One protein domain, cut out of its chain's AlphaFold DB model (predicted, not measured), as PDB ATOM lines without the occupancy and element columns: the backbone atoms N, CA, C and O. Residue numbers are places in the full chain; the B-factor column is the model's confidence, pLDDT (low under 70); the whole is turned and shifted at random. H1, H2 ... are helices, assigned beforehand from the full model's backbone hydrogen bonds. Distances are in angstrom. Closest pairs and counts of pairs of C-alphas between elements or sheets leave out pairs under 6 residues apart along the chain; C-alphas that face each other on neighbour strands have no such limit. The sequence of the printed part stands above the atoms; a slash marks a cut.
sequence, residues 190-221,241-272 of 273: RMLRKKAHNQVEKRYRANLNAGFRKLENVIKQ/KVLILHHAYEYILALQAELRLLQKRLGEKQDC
ATOM      1  N   ARG A 190      58.276  88.124  80.420       92.12
ATOM      2  CA  ARG A 190      58.694  88.703  81.715       92.12
ATOM      3  C   ARG A 190      57.906  89.968  82.055       92.12
ATOM      4  O   ARG A 190      57.467  90.135  83.197       92.12
ATOM      5  N   MET A 191      57.709  90.851  81.077       94.38
ATOM      6  CA  MET A 191      56.940  92.083  81.260       94.38
ATOM      7  C   MET A 191      55.469  91.795  81.569       94.38
ATOM      8  O   MET A 191      54.910  92.421  82.473       94.38
ATOM      9  N   LEU A 192      54.858  90.821  80.888       95.38
ATOM     10  CA  LEU A 192      53.475  90.411  81.127       95.38
ATOM     11  C   LEU A 192      53.289  89.840  82.540       95.38
ATOM     12  O   LEU A 192      52.401  90.280  83.272       95.38
ATOM     13  N   ARG A 193      54.185  88.948  82.978       96.06
ATOM     14  CA  ARG A 193      54.167  88.393  84.345       96.06
ATOM     15  C   ARG A 193      54.300  89.483  85.405       96.06
ATOM     16  O   ARG A 193      53.558  89.490  86.385       96.06
ATOM     17  N   LYS A 194      55.203  90.444  85.193       97.06
ATOM     18  CA  LYS A 194      55.379  91.583  86.104       97.06
ATOM     19  C   LYS A 194      54.126  92.462  86.167       97.06
ATOM     20  O   LYS A 194      53.742  92.883  87.256       97.06
ATOM     21  N   LYS A 195      53.473  92.726  85.028       97.62
ATOM     22  CA  LYS A 195      52.206  93.477  84.980       97.62
ATOM     23  C   LYS A 195      51.106  92.763  85.770       97.62
ATOM     24  O   LYS A 195      50.475  93.403  86.609       97.62
ATOM     25  N   ALA A 196      50.941  91.455  85.570       97.12
ATOM     26  CA  ALA A 196      49.968  90.651  86.309       97.12
ATOM     27  C   ALA A 196      50.243  90.670  87.825       97.12
ATOM     28  O   ALA A 196      49.344  90.955  88.616       97.12
ATOM     29  N   HIS A 197      51.498  90.472  88.238       98.50
ATOM     30  CA  HIS A 197      51.887  90.532  89.650       98.50
ATOM     31  C   HIS A 197      51.590  91.903  90.280       98.50
ATOM     32  O   HIS A 197      50.962  91.984  91.335       98.50
ATOM     33  N   ASN A 198      51.969  92.991  89.603       98.12
ATOM     34  CA  ASN A 198      51.696  94.350  90.072       98.12
ATOM     35  C   ASN A 198      50.194  94.626  90.208       98.12
ATOM     36  O   ASN A 198      49.776  95.339  91.120       98.12
ATOM     37  N   GLN A 199      49.377  94.082  89.305       98.44
ATOM     38  CA  GLN A 199      47.926  94.226  89.362       98.44
ATOM     39  C   GLN A 199      47.337  93.510  90.580       98.44
ATOM     40  O   GLN A 199      46.511  94.096  91.284       98.44
ATOM     41  N   VAL A 200      47.784  92.282  90.857       98.50
ATOM     42  CA  VAL A 200      47.379  91.521  92.049       98.50
ATOM     43  C   VAL A 200      47.773  92.271  93.320       98.50
ATOM     44  O   VAL A 200      46.921  92.526  94.169       98.50
ATOM     45  N   GLU A 201      49.021  92.730  93.414       98.62
ATOM     46  CA  GLU A 201      49.515  93.496  94.564       98.62
ATOM     47  C   GLU A 201      48.744  94.815  94.753       98.62
ATOM     48  O   GLU A 201      48.391  95.196  95.873       98.62
ATOM     49  N   LYS A 202      48.412  95.515  93.658       98.56
ATOM     50  CA  LYS A 202      47.596  96.738  93.707       98.56
ATOM     51  C   LYS A 202      46.207  96.453  94.280       98.56
ATOM     52  O   LYS A 202      45.750  97.200  95.147       98.56
ATOM     53  N   ARG A 203      45.548  95.381  93.826       98.62
ATOM     54  CA  ARG A 203      44.237  94.952  94.349       98.62
ATOM     55  C   ARG A 203      44.329  94.565  95.825       98.62
ATOM     56  O   ARG A 203      43.504  95.019  96.614       98.62
ATOM     57  N   TYR A 204      45.364  93.823  96.212       98.75
ATOM     58  CA  TYR A 204      45.621  93.446  97.603       98.75
ATOM     59  C   TYR A 204      45.753  94.675  98.516       98.75
ATOM     60  O   TYR A 204      45.042  94.796  99.515       98.75
ATOM     61  N   ARG A 205      46.579  95.657  98.132       98.44
ATOM     62  CA  ARG A 205      46.740  96.908  98.892       98.44
ATOM     63  C   ARG A 205      45.452  97.717  98.977       98.44
ATOM     64  O   ARG A 205      45.167  98.288 100.029       98.44
ATOM     65  N   ALA A 206      44.689  97.789  97.887       98.31
ATOM     66  CA  ALA A 206      43.405  98.481  97.868       98.31
ATOM     67  C   ALA A 206      42.405  97.830  98.838       98.31
ATOM     68  O   ALA A 206      41.762  98.551  99.600       98.31
ATOM     69  N   ASN A 207      42.343  96.494  98.867       98.56
ATOM     70  CA  ASN A 207      41.491  95.745  99.790       98.56
ATOM     71  C   ASN A 207      41.895  95.982 101.255       98.56
ATOM     72  O   ASN A 207      41.068  96.395 102.064       98.56
ATOM     73  N   LEU A 208      43.189  95.864 101.584       98.31
ATOM     74  CA  LEU A 208      43.675  96.181 102.933       98.31
ATOM     75  C   LEU A 208      43.313  97.609 103.354       98.31
ATOM     76  O   LEU A 208      42.834  97.834 104.463       98.31
ATOM     77  N   ASN A 209      43.517  98.588 102.469       98.00
ATOM     78  CA  ASN A 209      43.167  99.978 102.757       98.00
ATOM     79  C   ASN A 209      41.655 100.170 102.948       98.00
ATOM     80  O   ASN A 209      41.255 100.983 103.779       98.00
ATOM     81  N   ALA A 210      40.817  99.432 102.218       98.25
ATOM     82  CA  ALA A 210      39.377  99.424 102.447       98.25
ATOM     83  C   ALA A 210      39.028  98.835 103.826       98.25
ATOM     84  O   ALA A 210      38.211  99.426 104.529       98.25
ATOM     85  N   GLY A 211      39.698  97.757 104.249       97.75
ATOM     86  CA  GLY A 211      39.566  97.190 105.596       97.75
ATOM     87  C   GLY A 211      39.908  98.198 106.699       97.75
ATOM     88  O   GLY A 211      39.111  98.401 107.610       97.75
ATOM     89  N   PHE A 212      41.025  98.921 106.562       98.19
ATOM     90  CA  PHE A 212      41.389  99.995 107.499       98.19
ATOM     91  C   PHE A 212      40.338 101.110 107.567       98.19
ATOM     92  O   PHE A 212      40.052 101.596 108.656       98.19
ATOM     93  N   ARG A 213      39.750 101.510 106.429       97.31
ATOM     94  CA  ARG A 213      38.680 102.524 106.411       97.31
ATOM     95  C   ARG A 213      37.416 102.042 107.117       97.31
ATOM     96  O   ARG A 213      36.826 102.809 107.866       97.31
ATOM     97  N   LYS A 214      37.013 100.787 106.898       97.88
ATOM     98  CA  LYS A 214      35.859 100.194 107.591       97.88
ATOM     99  C   LYS A 214      36.078 100.174 109.103       97.88
ATOM    100  O   LYS A 214      35.220 100.644 109.836       97.88
ATOM    101  N   LEU A 215      37.245  99.704 109.544       96.88
ATOM    102  CA  LEU A 215      37.603  99.665 110.961       96.88
ATOM    103  C   LEU A 215      37.595 101.065 111.591       96.88
ATOM    104  O   LEU A 215      37.019 101.263 112.654       96.88
ATOM    105  N   GLU A 216      38.181 102.051 110.912       95.62
ATOM    106  CA  GLU A 216      38.173 103.443 111.372       95.62
ATOM    107  C   GLU A 216      36.751 104.010 111.501       95.62
ATOM    108  O   GLU A 216      36.482 104.748 112.444       95.62
ATOM    109  N   ASN A 217      35.843 103.666 110.584       95.69
ATOM    110  CA  ASN A 217      34.454 104.118 110.649       95.69
ATOM    111  C   ASN A 217      33.702 103.512 111.842       95.69
ATOM    112  O   ASN A 217      33.017 104.256 112.534       95.69
ATOM    113  N   VAL A 218      33.869 102.209 112.105       95.12
ATOM    114  CA  VAL A 218      33.253 101.533 113.265       95.12
ATOM    115  C   VAL A 218      33.705 102.193 114.567       95.12
ATOM    116  O   VAL A 218      32.883 102.584 115.382       95.12
ATOM    117  N   ILE A 219      35.012 102.419 114.719       93.38
ATOM    118  CA  ILE A 219      35.568 103.062 115.917       93.38
ATOM    119  C   ILE A 219      35.032 104.491 116.081       93.38
ATOM    120  O   ILE A 219      34.707 104.916 117.184       93.38
ATOM    121  N   LYS A 220      34.935 105.261 114.990       90.12
ATOM    122  CA  LYS A 220      34.445 106.648 115.040       90.12
ATOM    123  C   LYS A 220      32.966 106.761 115.382       90.12
ATOM    124  O   LYS A 220      32.584 107.774 115.957       90.12
ATOM    125  N   GLN A 221      32.160 105.775 114.999       89.69
ATOM    126  CA  GLN A 221      30.730 105.769 115.286       89.69
ATOM    127  C   GLN A 221      30.472 105.789 116.799       89.69
ATOM    128  O   GLN A 221      29.615 106.545 117.246       89.69
ATOM    129  N   LYS A 241      47.486 104.409 110.285       94.75
ATOM    130  CA  LYS A 241      47.157 102.977 110.411       94.75
ATOM    131  C   LYS A 241      47.457 102.410 111.799       94.75
ATOM    132  O   LYS A 241      46.683 101.605 112.289       94.75
ATOM    133  N   VAL A 242      48.554 102.835 112.424       95.44
ATOM    134  CA  VAL A 242      48.917 102.427 113.788       95.44
ATOM    135  C   VAL A 242      47.909 102.988 114.784       95.44
ATOM    136  O   VAL A 242      47.455 102.251 115.648       95.44
ATOM    137  N   LEU A 243      47.499 104.250 114.613       92.25
ATOM    138  CA  LEU A 243      46.455 104.854 115.444       92.25
ATOM    139  C   LEU A 243      45.125 104.104 115.321       92.25
ATOM    140  O   LEU A 243      44.523 103.787 116.337       92.25
ATOM    141  N   ILE A 244      44.696 103.755 114.103       93.44
ATOM    142  CA  ILE A 244      43.466 102.972 113.896       93.44
ATOM    143  C   ILE A 244      43.536 101.639 114.657       93.44
ATOM    144  O   ILE A 244      42.580 101.282 115.335       93.44
ATOM    145  N   LEU A 245      44.662 100.920 114.579       96.88
ATOM    146  CA  LEU A 245      44.833  99.653 115.304       96.88
ATOM    147  C   LEU A 245      44.843  99.846 116.824       96.88
ATOM    148  O   LEU A 245      44.256  99.041 117.537       96.88
ATOM    149  N   HIS A 246      45.484 100.909 117.308       94.81
ATOM    150  CA  HIS A 246      45.500 101.251 118.725       94.81
ATOM    151  C   HIS A 246      44.084 101.529 119.243       94.81
ATOM    152  O   HIS A 246      43.655 100.916 120.210       94.81
ATOM    153  N   HIS A 247      43.321 102.393 118.568       93.88
ATOM    154  CA  HIS A 247      41.940 102.671 118.964       93.88
ATOM    155  C   HIS A 247      41.041 101.432 118.872       93.88
ATOM    156  O   HIS A 247      40.179 101.256 119.723       93.88
ATOM    157  N   ALA A 248      41.259 100.553 117.887       96.50
ATOM    158  CA  ALA A 248      40.529  99.288 117.791       96.50
ATOM    159  C   ALA A 248      40.761  98.402 119.022       96.50
ATOM    160  O   ALA A 248      39.826  97.798 119.538       96.50
ATOM    161  N   TYR A 249      42.012  98.328 119.482       96.94
ATOM    162  CA  TYR A 249      42.382  97.554 120.660       96.94
ATOM    163  C   TYR A 249      41.713  98.100 121.927       96.94
ATOM    164  O   TYR A 249      41.045  97.346 122.630       96.94
ATOM    165  N   GLU A 250      41.813  99.410 122.162       95.50
ATOM    166  CA  GLU A 250      41.157 100.073 123.298       95.50
ATOM    167  C   GLU A 250      39.636  99.870 123.279       95.50
ATOM    168  O   GLU A 250      39.025  99.566 124.302       95.50
ATOM    169  N   TYR A 251      39.020  99.959 122.097       95.25
ATOM    170  CA  TYR A 251      37.586  99.747 121.926       95.25
ATOM    171  C   TYR A 251      37.155  98.314 122.286       95.25
ATOM    172  O   TYR A 251      36.159  98.122 122.981       95.25
ATOM    173  N   ILE A 252      37.935  97.298 121.900       96.69
ATOM    174  CA  ILE A 252      37.677  95.904 122.300       96.69
ATOM    175  C   ILE A 252      37.758  95.748 123.826       96.69
ATOM    176  O   ILE A 252      36.917  95.064 124.410       96.69
ATOM    177  N   LEU A 253      38.741  96.375 124.481       96.94
ATOM    178  CA  LEU A 253      38.869  96.319 125.941       96.94
ATOM    179  C   LEU A 253      37.673  96.965 126.648       96.94
ATOM    180  O   LEU A 253      37.159  96.393 127.613       96.94
ATOM    181  N   ALA A 254      37.203  98.110 126.149       95.31
ATOM    182  CA  ALA A 254      36.020  98.787 126.677       95.31
ATOM    183  C   ALA A 254      34.770  97.896 126.576       95.31
ATOM    184  O   ALA A 254      34.118  97.638 127.589       95.31
ATOM    185  N   LEU A 255      34.507  97.316 125.399       96.38
ATOM    186  CA  LEU A 255      33.381  96.395 125.196       96.38
ATOM    187  C   LEU A 255      33.449  95.166 126.114       96.38
ATOM    188  O   LEU A 255      32.438  94.725 126.661       96.38
ATOM    189  N   GLN A 256      34.642  94.604 126.323       97.81
ATOM    190  CA  GLN A 256      34.819  93.480 127.245       97.81
ATOM    191  C   GLN A 256      34.513  93.860 128.698       97.81
ATOM    192  O   GLN A 256      33.972  93.041 129.444       97.81
ATOM    193  N   ALA A 257      34.863  95.076 129.122       97.56
ATOM    194  CA  ALA A 257      34.537  95.569 130.456       97.56
ATOM    195  C   ALA A 257      33.021  95.757 130.630       97.56
ATOM    196  O   ALA A 257      32.467  95.332 131.645       97.56
ATOM    197  N   GLU A 258      32.344  96.307 129.621       97.12
ATOM    198  CA  GLU A 258      30.887  96.476 129.619       97.12
ATOM    199  C   GLU A 258      30.146  95.139 129.675       97.12
ATOM    200  O   GLU A 258      29.240  94.974 130.492       97.12
ATOM    201  N   LEU A 259      30.568  94.148 128.883       97.69
ATOM    202  CA  LEU A 259      29.977  92.809 128.918       97.69
ATOM    203  C   LEU A 259      30.082  92.173 130.309       97.69
ATOM    204  O   LEU A 259      29.090  91.650 130.816       97.69
ATOM    205  N   ARG A 260      31.248  92.265 130.963       98.38
ATOM    206  CA  ARG A 260      31.428  91.752 132.333       98.38
ATOM    207  C   ARG A 260      30.551  92.495 133.342       98.38
ATOM    208  O   ARG A 260      29.974  91.870 134.229       98.38
ATOM    209  N   LEU A 261      30.428  93.816 133.205       97.94
ATOM    210  CA  LEU A 261      29.571  94.631 134.067       97.94
ATOM    211  C   LEU A 261      28.094  94.237 133.925       97.94
ATOM    212  O   LEU A 261      27.397  94.090 134.929       97.94
ATOM    213  N   LEU A 262      27.622  94.054 132.690       97.44
ATOM    214  CA  LEU A 262      26.252  93.630 132.405       97.44
ATOM    215  C   LEU A 262      25.973  92.223 132.940       97.44
ATOM    216  O   LEU A 262      24.943  92.017 133.575       97.44
ATOM    217  N   GLN A 263      26.906  91.285 132.759       96.88
ATOM    218  CA  GLN A 263      26.804  89.933 133.317       96.88
ATOM    219  C   GLN A 263      26.687  89.952 134.846       96.88
ATOM    220  O   GLN A 263      25.813  89.284 135.395       96.88
ATOM    221  N   LYS A 264      27.497  90.770 135.535       97.12
ATOM    222  CA  LYS A 264      27.428  90.917 136.999       97.12
ATOM    223  C   LYS A 264      26.054  91.414 137.459       97.12
ATOM    224  O   LYS A 264      25.459  90.829 138.356       97.12
ATOM    225  N   ARG A 265      25.523  92.454 136.806       96.19
ATOM    226  CA  ARG A 265      24.197  93.018 137.127       96.19
ATOM    227  C   ARG A 265      23.058  92.030 136.897       96.19
ATOM    228  O   ARG A 265      22.027  92.128 137.553       96.19
ATOM    229  N   LEU A 266      23.206  91.139 135.921       94.88
ATOM    230  CA  LEU A 266      22.191  90.140 135.614       94.88
ATOM    231  C   LEU A 266      22.179  89.026 136.670       94.88
ATOM    232  O   LEU A 266      21.099  88.643 137.103       94.88
ATOM    233  N   GLY A 267      23.355  88.597 137.145       94.94
ATOM    234  CA  GLY A 267      23.472  87.668 138.276       94.94
ATOM    235  C   GLY A 267      22.873  88.232 139.569       94.94
ATOM    236  O   GLY A 267      22.008  87.605 140.165       94.94
ATOM    237  N   GLU A 268      23.213  89.476 139.928       93.00
ATOM    238  CA  GLU A 268      22.675  90.147 141.130       93.00
ATOM    239  C   GLU A 268      21.137  90.224 141.142       93.00
ATOM    240  O   GLU A 268      20.510  90.156 142.197       93.00
ATOM    241  N   LYS A 269      20.511  90.367 139.965       92.06
ATOM    242  CA  LYS A 269      19.047  90.390 139.841       92.06
ATOM    243  C   LYS A 269      18.407  89.012 139.992       92.06
ATOM    244  O   LYS A 269      17.250  88.957 140.393       92.06
ATOM    245  N   GLN A 270      19.113  87.939 139.641       90.12
ATOM    246  CA  GLN A 270      18.611  86.571 139.793       90.12
ATOM    247  C   GLN A 270      18.662  86.109 141.251       90.12
ATOM    248  O   GLN A 270      17.755  85.412 141.677       90.12
ATOM    249  N   ASP A 271      19.648  86.562 142.027       86.44
ATOM    250  CA  ASP A 271      19.790  86.187 143.443       86.44
ATOM    251  C   ASP A 271      18.759  86.864 144.372       86.44
ATOM    252  O   ASP A 271      18.607  86.472 145.527       86.44
ATOM    253  N   CYS A 272      18.062  87.900 143.892       77.00
ATOM    254  CA  CYS A 272      17.050  88.635 144.661       77.00
ATOM    255  C   CYS A 272      15.603  88.177 144.392       77.00
ATOM    256  O   CYS A 272      14.683  88.775 144.954       77.00
TER     257      CYS A 272
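Overview. This is residues 190 to 221 and 241 to 272 of the 273 residues of the protein "BHLH domain-containing protein" of Aspergillus leporis (UniProt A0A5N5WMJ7). Two long helices, H1 and H2, overlap near one end of each, the last part of H1 passing beside the first part of H2 at a steep tilt of 42 degrees, and their other ends reach away from this overlap to make one long, angled rod. Residues 190 to 208 of H1 stick out at one end and residues 253 to 272 at the other. The printed part has 64 residues, with H1 then H2, no named strand, and the class is all helix. It is extended, with a radius of gyration of the C-alphas of 21.2 A and spans of 75 by 21 by 16 A.

Along the chain. H1, the longest helix, holds residues 190 to 221, from C-alpha 190 at (58.694, 88.703, 81.715), and is 46.9 A long. H2 holds residues 241 to 270, is 44.1 A long and ends with C-alpha 270 at (18.611, 86.571, 139.793).

Arrangement. H1 touches H2 with residues 212 to 219 alone, and H2 touches H1 with residues 241 to 251 alone. Their closest C-alphas, of Glu 216 and Ile 244, are 5.9 A apart. They run the same way at a steep tilt of 42 degrees. In H1 and H2 every O i to N i+4 pair is within hydrogen-bond range.

Size, cuts and confidence. The C-alphas farthest apart, of Arg 190 and Cys 272, are 75.5 A apart. Residues 222 to 240, the link across the cut, are not printed; C-alphas 221 and 241 are 17.4 A apart. No printed residue is under 70 in pLDDT.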